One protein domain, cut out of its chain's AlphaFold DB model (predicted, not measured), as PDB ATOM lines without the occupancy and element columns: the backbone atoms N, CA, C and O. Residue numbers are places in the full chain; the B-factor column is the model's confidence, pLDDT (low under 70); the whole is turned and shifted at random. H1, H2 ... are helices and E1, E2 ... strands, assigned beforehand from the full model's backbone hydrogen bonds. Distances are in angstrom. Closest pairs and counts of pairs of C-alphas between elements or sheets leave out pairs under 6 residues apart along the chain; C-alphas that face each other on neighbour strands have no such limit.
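This is residues 11 to 75 of the 164 residues of the protein "Protein kinase domain-containing protein" of Polytolypa hystricis UAMH7299 (UniProt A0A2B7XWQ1). With little regular structure, the domain is a long rod: a thin hairpin of antiparallel strands, E1 and E2, runs to a loop whose residues 40 to 45 stick out, while short helices H1 and H2 and looped chain lie toward the other end. The printed part has 65 residues, 18 in named elements, in the order H1, H2, E1, E2, class mixed. It is extended, with a radius of gyration of the C-alphas of 17.2 A and spans of 51 by 25 by 19 A.

H1, residues 16 to 19, and H2, residues 23 to 30, are close but not clearly touching; their closest C-alphas, of Met 18 and Leu 26, are 7.7 A apart. In H2 every O i to N i+4 pair is within hydrogen-bond range; H1 is too short for one. E1, residues 35 to 37, and E2, residues 53 to 55, form a hairpin, with N 36 and O 54 within hydrogen-bond range at 2.9 A.

H1 begins at C-alpha 16 (40.293, 14.790, 105.587). H2 measures 10.2 A. E2 ends at C-alpha 55 (23.873, 3.346, 90.800).

The farthest C-alphas, of Ala 44 and Leu 69, are 51.0 A apart. The printed part has no cut. The link E1 to E2 is long, 15 residues. Residue 16 is under 70 in pLDDT.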
ATOM      1  N   LEU A  11      25.708  14.955 110.242       89.88
ATOM      2  CA  LEU A  11      26.563  13.970 109.595       89.88
ATOM      3  C   LEU A  11      27.992  14.067 110.122       89.88
ATOM      4  O   LEU A  11      28.500  15.160 110.381       89.88
ATOM      5  N   LEU A  12      28.684  12.931 110.200       88.00
ATOM      6  CA  LEU A  12      30.135  12.935 110.356       88.00
ATOM      7  C   LEU A  12      30.780  13.498 109.091       88.00
ATOM      8  O   LEU A  12      30.394  13.181 107.961       88.00
ATOM      9  N   ARG A  13      31.793  14.333 109.282       86.25
ATOM     10  CA  ARG A  13      32.597  14.851 108.190       86.25
ATOM     11  C   ARG A  13      33.393  13.707 107.590       86.25
ATOM     12  O   ARG A  13      34.008  12.924 108.306       86.25
ATOM     13  N   LEU A  14      33.418  13.646 106.260       78.94
ATOM     14  CA  LEU A  14      34.305  12.716 105.574       78.94
ATOM     15  C   LEU A  14      35.750  12.938 106.055       78.94
ATOM     16  O   LEU A  14      36.162  14.101 106.164       78.94
ATOM     17  N   PRO A  15      36.520  11.863 106.313       72.69
ATOM     18  CA  PRO A  15      37.909  11.981 106.738       72.69
ATOM     19  C   PRO A  15      38.686  12.908 105.801       72.69
ATOM     20  O   PRO A  15      38.512  12.821 104.584       72.69
ATOM     21  N   LEU A  16      39.556  13.765 106.348       64.44
ATOM     22  CA  LEU A  16      40.293  14.790 105.587       64.44
ATOM     23  C   LEU A  16      40.953  14.226 104.319       64.44
ATOM     24  O   LEU A  16      40.867  14.828 103.257       64.44
ATOM     25  N   GLY A  17      41.510  13.016 104.401       70.25
ATOM     26  CA  GLY A  17      42.152  12.361 103.265       70.25
ATOM     27  C   GLY A  17      41.224  11.994 102.103       70.25
ATOM     28  O   GLY A  17      41.742  11.726 101.031       70.25
ATOM     29  N   MET A  18      39.895  11.959 102.277       74.56
ATOM     30  CA  MET A  18      38.936  11.704 101.186       74.56
ATOM     31  C   MET A  18      38.602  12.940 100.363       74.56
ATOM     32  O   MET A  18      38.266  12.790  99.193       74.56
ATOM     33  N   GLN A  19      38.660  14.133 100.956       72.69
ATOM     34  CA  GLN A  19      38.297  15.365 100.247       72.69
ATOM     35  C   GLN A  19      39.267  15.659  99.096       72.69
ATOM     36  O   GLN A  19      38.860  16.217  98.082       72.69
ATOM     37  N   ASP A  20      40.512  15.198  99.230       82.00
ATOM     38  CA  ASP A  20      41.580  15.374  98.245       82.00
ATOM     39  C   ASP A  20      41.794  14.138  97.342       82.00
ATOM     40  O   ASP A  20      42.750  14.101  96.564       82.00
ATOM     41  N   MET A  21      40.947  13.101  97.438       86.00
ATOM     42  CA  MET A  21      41.096  11.892  96.616       86.00
ATOM     43  C   MET A  21      40.735  12.152  95.156       86.00
ATOM     44  O   MET A  21      39.705  12.751  94.843       86.00
ATOM     45  N   THR A  22      41.533  11.600  94.242       88.44
ATOM     46  CA  THR A  22      41.120  11.478  92.840       88.44
ATOM     47  C   THR A  22      40.023  10.424  92.692       88.44
ATOM     48  O   THR A  22      39.845   9.552  93.550       88.44
ATOM     49  N   LEU A  23      39.302  10.455  91.570       85.50
ATOM     50  CA  LEU A  23      38.271   9.461  91.267       85.50
ATOM     51  C   LEU A  23      38.834   8.029  91.274       85.50
ATOM     52  O   LEU A  23      38.188   7.105  91.762       85.50
ATOM     53  N   GLU A  24      40.057   7.840  90.778       88.31
ATOM     54  CA  GLU A  24      40.736   6.542  90.761       88.31
ATOM     55  C   GLU A  24      41.055   6.053  92.174       88.31
ATOM     56  O   GLU A  24      40.881   4.871  92.467       88.31
ATOM     57  N   GLN A  25      41.494   6.950  93.061       86.88
ATOM     58  CA  GLN A  25      41.759   6.626  94.464       86.88
ATOM     59  C   GLN A  25      40.469   6.291  95.213       86.88
ATOM     60  O   GLN A  25      40.451   5.352  96.011       86.88
ATOM     61  N   LEU A  26      39.382   7.009  94.913       85.06
ATOM     62  CA  LEU A  26      38.063   6.708  95.451       85.06
ATOM     63  C   LEU A  26      37.621   5.309  95.009       85.06
ATOM     64  O   LEU A  26      37.355   4.475  95.866       85.06
ATOM     65  N   HIS A  27      37.665   5.002  93.708       85.62
ATOM     66  CA  HIS A  27      37.333   3.672  93.182       85.62
ATOM     67  C   HIS A  27      38.228   2.559  93.736       85.62
ATOM     68  O   HIS A  27      37.744   1.460  93.992       85.62
ATOM     69  N   ALA A  28      39.522   2.814  93.944       86.69
ATOM     70  CA  ALA A  28      40.422   1.835  94.552       86.69
ATOM     71  C   ALA A  28      40.004   1.483  95.988       86.69
ATOM     72  O   ALA A  28      40.190   0.348  96.423       86.69
ATOM     73  N   ARG A  29      39.420   2.441  96.716       81.12
ATOM     74  CA  ARG A  29      38.938   2.258  98.088       81.12
ATOM     75  C   ARG A  29      37.518   1.695  98.154       81.12
ATOM     76  O   ARG A  29      37.239   0.864  99.010       81.12
ATOM     77  N   THR A  30      36.619   2.167  97.297       81.19
ATOM     78  CA  THR A  30      35.184   1.838  97.329       81.19
ATOM     79  C   THR A  30      34.806   0.667  96.433       81.19
ATOM     80  O   THR A  30      33.685   0.172  96.505       81.19
ATOM     81  N   GLY A  31      35.717   0.254  95.553       84.38
ATOM     82  CA  GLY A  31      35.385  -0.545  94.386       84.38
ATOM     83  C   GLY A  31      34.703   0.286  93.295       84.38
ATOM     84  O   GLY A  31      34.424   1.480  93.450       84.38
ATOM     85  N   ILE A  32      34.435  -0.374  92.170       83.62
ATOM     86  CA  ILE A  32      33.616   0.184  91.092       83.62
ATOM     87  C   ILE A  32      32.165   0.224  91.574       83.62
ATOM     88  O   ILE A  32      31.670  -0.760  92.123       83.62
ATOM     89  N   LEU A  33      31.492   1.353  91.345       86.12
ATOM     90  CA  LEU A  33      30.086   1.527  91.694       86.12
ATOM     91  C   LEU A  33      29.237   0.431  91.042       86.12
ATOM     92  O   LEU A  33      29.248   0.269  89.818       86.12
ATOM     93  N   ALA A  34      28.509  -0.317  91.867       88.94
ATOM     94  CA  ALA A  34      27.604  -1.339  91.375       88.94
ATOM     95  C   ALA A  34      26.424  -0.681  90.654       88.94
ATOM     96  O   ALA A  34      25.905   0.353  91.081       88.94
ATOM     97  N   LYS A  35      26.018  -1.299  89.546       93.50
ATOM     98  CA  LYS A  35      24.842  -0.901  88.786       93.50
ATOM     99  C   LYS A  35      23.776  -1.967  88.903       93.50
ATOM    100  O   LYS A  35      24.083  -3.150  88.759       93.50
ATOM    101  N   GLU A  36      22.540  -1.542  89.090       94.38
ATOM    102  CA  GLU A  36      21.384  -2.432  89.110       94.38
ATOM    103  C   GLU A  36      20.382  -2.024  88.029       94.38
ATOM    104  O   GLU A  36      20.162  -0.827  87.821       94.38
ATOM    105  N   PRO A  37      19.786  -2.984  87.302       94.88
ATOM    106  CA  PRO A  37      18.788  -2.669  86.296       94.88
ATOM    107  C   PRO A  37      17.507  -2.167  86.963       94.88
ATOM    108  O   PRO A  37      17.013  -2.764  87.919       94.88
ATOM    109  N   VAL A  38      16.928  -1.103  86.412       94.62
ATOM    110  CA  VAL A  38      15.577  -0.685  86.787       94.62
ATOM    111  C   VAL A  38      14.593  -1.567  86.044       94.62
ATOM    112  O   VAL A  38      14.576  -1.605  84.814       94.62
ATOM    113  N   VAL A  39      13.761  -2.272  86.798       94.12
ATOM    114  CA  VAL A  39      12.685  -3.099  86.260       94.12
ATOM    115  C   VAL A  39      11.369  -2.650  86.864       94.12
ATOM    116  O   VAL A  39      11.284  -2.367  88.058       94.12
ATOM    117  N   ARG A  40      10.330  -2.572  86.033       93.44
ATOM    118  CA  ARG A  40       8.975  -2.388  86.547       93.44
ATOM    119  C   ARG A  40       8.513  -3.669  87.221       93.44
ATOM    120  O   ARG A  40       8.773  -4.762  86.720       93.44
ATOM    121  N   GLU A  41       7.780  -3.517  88.316       94.06
ATOM    122  CA  GLU A  41       7.214  -4.636  89.074       94.06
ATOM    123  C   GLU A  41       6.272  -5.504  88.217       94.06
ATOM    124  O   GLU A  41       6.238  -6.722  88.364       94.06
ATOM    125  N   ASP A  42       5.573  -4.892  87.256       95.00
ATOM    126  CA  ASP A  42       4.688  -5.572  86.300       95.00
ATOM    127  C   ASP A  42       5.412  -6.176  85.078       95.00
ATOM    128  O   ASP A  42       4.775  -6.809  84.233       95.00
ATOM    129  N   GLY A  43       6.732  -5.988  84.960       93.00
ATOM    130  CA  GLY A  43       7.552  -6.469  83.845       93.00
ATOM    131  C   GLY A  43       7.362  -5.727  82.517       93.00
ATOM    132  O   GLY A  43       7.949  -6.132  81.510       93.00
ATOM    133  N   ALA A  44       6.560  -4.660  82.472       94.56
ATOM    134  CA  ALA A  44       6.371  -3.865  81.262       94.56
ATOM    135  C   ALA A  44       7.593  -2.961  80.965       94.56
ATOM    136  O   ALA A  44       8.482  -2.804  81.809       94.56
ATOM    137  N   PRO A  45       7.680  -2.355  79.762       94.44
ATOM    138  CA  PRO A  45       8.751  -1.417  79.436       94.44
ATOM    139  C   PRO A  45       8.749  -0.183  80.346       94.44
ATOM    140  O   PRO A  45       7.688   0.297  80.755       94.44
ATOM    141  N   LEU A  46       9.943   0.343  80.632       95.88
ATOM    142  CA  LEU A  46      10.111   1.583  81.391       95.88
ATOM    143  C   LEU A  46       9.456   2.764  80.664       95.88
ATOM    144  O   LEU A  46       9.518   2.858  79.435       95.88
ATOM    145  N   ASP A  47       8.857   3.670  81.434       94.88
ATOM    146  CA  ASP A  47       8.252   4.881  80.886       94.88
ATOM    147  C   ASP A  47       9.328   5.850  80.355       94.88
ATOM    148  O   ASP A  47      10.473   5.846  80.828       94.88
ATOM    149  N   PRO A  48       8.990   6.717  79.381       94.75
ATOM    150  CA  PRO A  48       9.921   7.717  78.872       94.75
ATOM    151  C   PRO A  48      10.481   8.601  79.997       94.75
ATOM    152  O   PRO A  48       9.728   9.246  80.722       94.75
ATOM    153  N   GLY A  49      11.809   8.656  80.116       93.06
ATOM    154  CA  GLY A  49      12.511   9.462  81.122       93.06
ATOM    155  C   GLY A  49      12.958   8.695  82.369       93.06
ATOM    156  O   GLY A  49      13.729   9.242  83.156       93.06
ATOM    157  N   VAL A  50      12.554   7.432  82.533       92.94
ATOM    158  CA  VAL A  50      13.055   6.573  83.617       92.94
ATOM    159  C   VAL A  50      14.429   5.999  83.229       92.94
ATOM    160  O   VAL A  50      14.550   5.390  82.163       92.94
ATOM    161  N   PRO A  51      15.480   6.167  84.057       94.94
ATOM    162  CA  PRO A  51      16.781   5.548  83.810       94.94
ATOM    163  C   PRO A  51      16.681   4.019  83.775       94.94
ATOM    164  O   PRO A  51      15.982   3.425  84.588       94.94
ATOM    165  N   SER A  52      17.412   3.367  82.868       94.25
ATOM    166  CA  SER A  52      17.451   1.896  82.780       94.25
ATOM    167  C   SER A  52      18.336   1.238  83.840       94.25
ATOM    168  O   SER A  52      18.271   0.026  84.031       94.25
ATOM    169  N   GLU A  53      19.183   2.023  84.504       95.56
ATOM    170  CA  GLU A  53      20.135   1.568  85.513       95.56
ATOM    171  C   GLU A  53      20.120   2.527  86.709       95.56
ATOM    172  O   GLU A  53      20.051   3.747  86.539       95.56
ATOM    173  N   LEU A  54      20.241   1.968  87.908       93.25
ATOM    174  CA  LEU A  54      20.521   2.679  89.149       93.25
ATOM    175  C   LEU A  54      21.977   2.457  89.534       93.25
ATOM    176  O   LEU A  54      22.539   1.384  89.312       93.25
ATOM    177  N   ILE A  55      22.575   3.472  90.145       91.81
ATOM    178  CA  ILE A  55      23.873   3.346  90.800       91.81
ATOM    179  C   ILE A  55      23.620   3.035  92.268       91.81
ATOM    180  O   ILE A  55      22.966   3.817  92.962       91.81
ATOM    181  N   VAL A  56      24.144   1.911  92.744       89.19
ATOM    182  CA  VAL A  56      24.046   1.542  94.156       89.19
ATOM    183  C   VAL A  56      24.953   2.480  94.960       89.19
ATOM    184  O   VAL A  56      26.150   2.575  94.659       89.19
ATOM    185  N   PRO A  57      24.422   3.193  95.969       85.06
ATOM    186  CA  PRO A  57      25.224   4.099  96.774       85.06
ATOM    187  C   PRO A  57      26.281   3.321  97.560       85.06
ATOM    188  O   PRO A  57      26.004   2.291  98.176       85.06
ATOM    189  N   VAL A  58      27.507   3.840  97.569       83.25
ATOM    190  CA  VAL A  58      28.585   3.276  98.383       83.25
ATOM    191  C   VAL A  58      28.417   3.725  99.827       83.25
ATOM    192  O   VAL A  58      28.241   4.908 100.112       83.25
ATOM    193  N   ARG A  59      28.562   2.781 100.760       76.56
ATOM    194  CA  ARG A  59      28.691   3.099 102.181       76.56
ATOM    195  C   ARG A  59      30.109   3.596 102.469       76.56
ATOM    196  O   ARG A  59      31.041   2.806 102.537       76.56
ATOM    197  N   LEU A  60      30.251   4.909 102.638       77.31
ATOM    198  CA  LEU A  60      31.523   5.567 102.975       77.31
ATOM    199  C   LEU A  60      31.746   5.744 104.487       77.31
ATOM    200  O   LEU A  60      32.788   6.255 104.893       77.31
ATOM    201  N   GLY A  61      30.766   5.355 105.307       73.94
ATOM    202  CA  GLY A  61      30.830   5.461 106.763       73.94
ATOM    203  C   GLY A  61      31.739   4.413 107.406       73.94
ATOM    204  O   GLY A  61      31.970   3.345 106.840       73.94
ATOM    205  N   LEU A  62      32.222   4.735 108.605       77.94
ATOM    206  CA  LEU A  62      32.926   3.817 109.500       77.94
ATOM    207  C   LEU A  62      31.921   3.043 110.364       77.94
ATOM    208  O   LEU A  62      30.794   3.507 110.568       77.94
ATOM    209  N   SER A  63      32.322   1.882 110.883       82.88
ATOM    210  CA  SER A  63      31.554   1.205 111.935       82.88
ATOM    211  C   SER A  63      31.586   2.050 113.210       82.88
ATOM    212  O   SER A  63      32.539   2.794 113.440       82.88
ATOM    213  N   SER A  64      30.550   1.973 114.047       85.06
ATOM    214  CA  SER A  64      30.450   2.842 115.229       85.06
ATOM    215  C   SER A  64      31.594   2.642 116.228       85.06
ATOM    216  O   SER A  64      31.994   3.592 116.893       85.06
ATOM    217  N   ASP A  65      32.147   1.433 116.307       89.31
ATOM    218  CA  ASP A  65      33.305   1.055 117.121       89.31
ATOM    219  C   ASP A  65      34.660   1.482 116.527       89.31
ATOM    220  O   ASP A  65      35.672   1.463 117.226       89.31
ATOM    221  N   GLU A  66      34.681   1.910 115.263       86.44
ATOM    222  CA  GLU A  66      35.876   2.403 114.565       86.44
ATOM    223  C   GLU A  66      35.978   3.937 114.580       86.44
ATOM    224  O   GLU A  66      37.020   4.486 114.222       86.44
ATOM    225  N   ILE A  67      34.915   4.638 114.989       86.50
ATOM    226  CA  ILE A  67      34.896   6.102 115.069       86.50
ATOM    227  C   ILE A  67      35.801   6.559 116.214       86.50
ATOM    228  O   ILE A  67      35.569   6.252 117.385       86.50
ATOM    229  N   SER A  68      36.816   7.353 115.878       88.50
ATOM    230  CA  SER A  68      37.707   7.978 116.850       88.50
ATOM    231  C   SER A  68      37.383   9.462 117.054       88.50
ATOM    232  O   SER A  68      36.634  10.073 116.292       88.50
ATOM    233  N   LEU A  69      38.011  10.093 118.053       88.69
ATOM    234  CA  LEU A  69      37.912  11.547 118.247       88.69
ATOM    235  C   LEU A  69      38.429  12.343 117.031       88.69
ATOM    236  O   LEU A  69      38.004  13.470 116.809       88.69
ATOM    237  N   ALA A  70      39.329  11.773 116.223       86.56
ATOM    238  CA  ALA A  70      39.795  12.425 115.000       86.56
ATOM    239  C   ALA A  70      38.708  12.478 113.907       86.56
ATOM    240  O   ALA A  70      38.756  13.354 113.045       86.56
ATOM    241  N   ASP A  71      37.720  11.583 113.973       83.88
ATOM    242  CA  ASP A  71      36.611  11.468 113.021       83.88
ATOM    243  C   ASP A  71      35.342  12.185 113.513       83.88
ATOM    244  O   ASP A  71      34.355  12.270 112.787       83.88
ATOM    245  N   SER A  72      35.350  12.736 114.733       87.00
ATOM    246  CA  SER A  72      34.163  13.310 115.382       87.00
ATOM    247  C   SER A  72      33.772  14.699 114.869       87.00
ATOM    248  O   SER A  72      32.883  15.342 115.430       87.00
ATOM    249  N   ALA A  73      34.464  15.216 113.852       89.62
ATOM    250  CA  ALA A  73      34.071  16.462 113.215       89.62
ATOM    251  C   ALA A  73      32.717  16.253 112.530       89.62
ATOM    252  O   ALA A  73      32.587  15.373 111.688       89.62
ATOM    253  N   ILE A  74      31.726  17.078 112.857       90.56
ATOM    254  CA  ILE A  74      30.388  16.998 112.266       90.56
ATOM    255  C   ILE A  74      30.164  18.089 111.210       90.56
ATOM    256  O   ILE A  74      30.925  19.062 111.095       90.56
ATOM    257  N   MET A  75      29.117  17.906 110.417       91.38
ATOM    258  CA  MET A  75      28.514  18.917 109.557       91.38
ATOM    259  C   MET A  75      26.990  18.800 109.619       91.38
ATOM    260  O   MET A  75      26.459  17.710 109.828       91.38
TER     261      MET A  75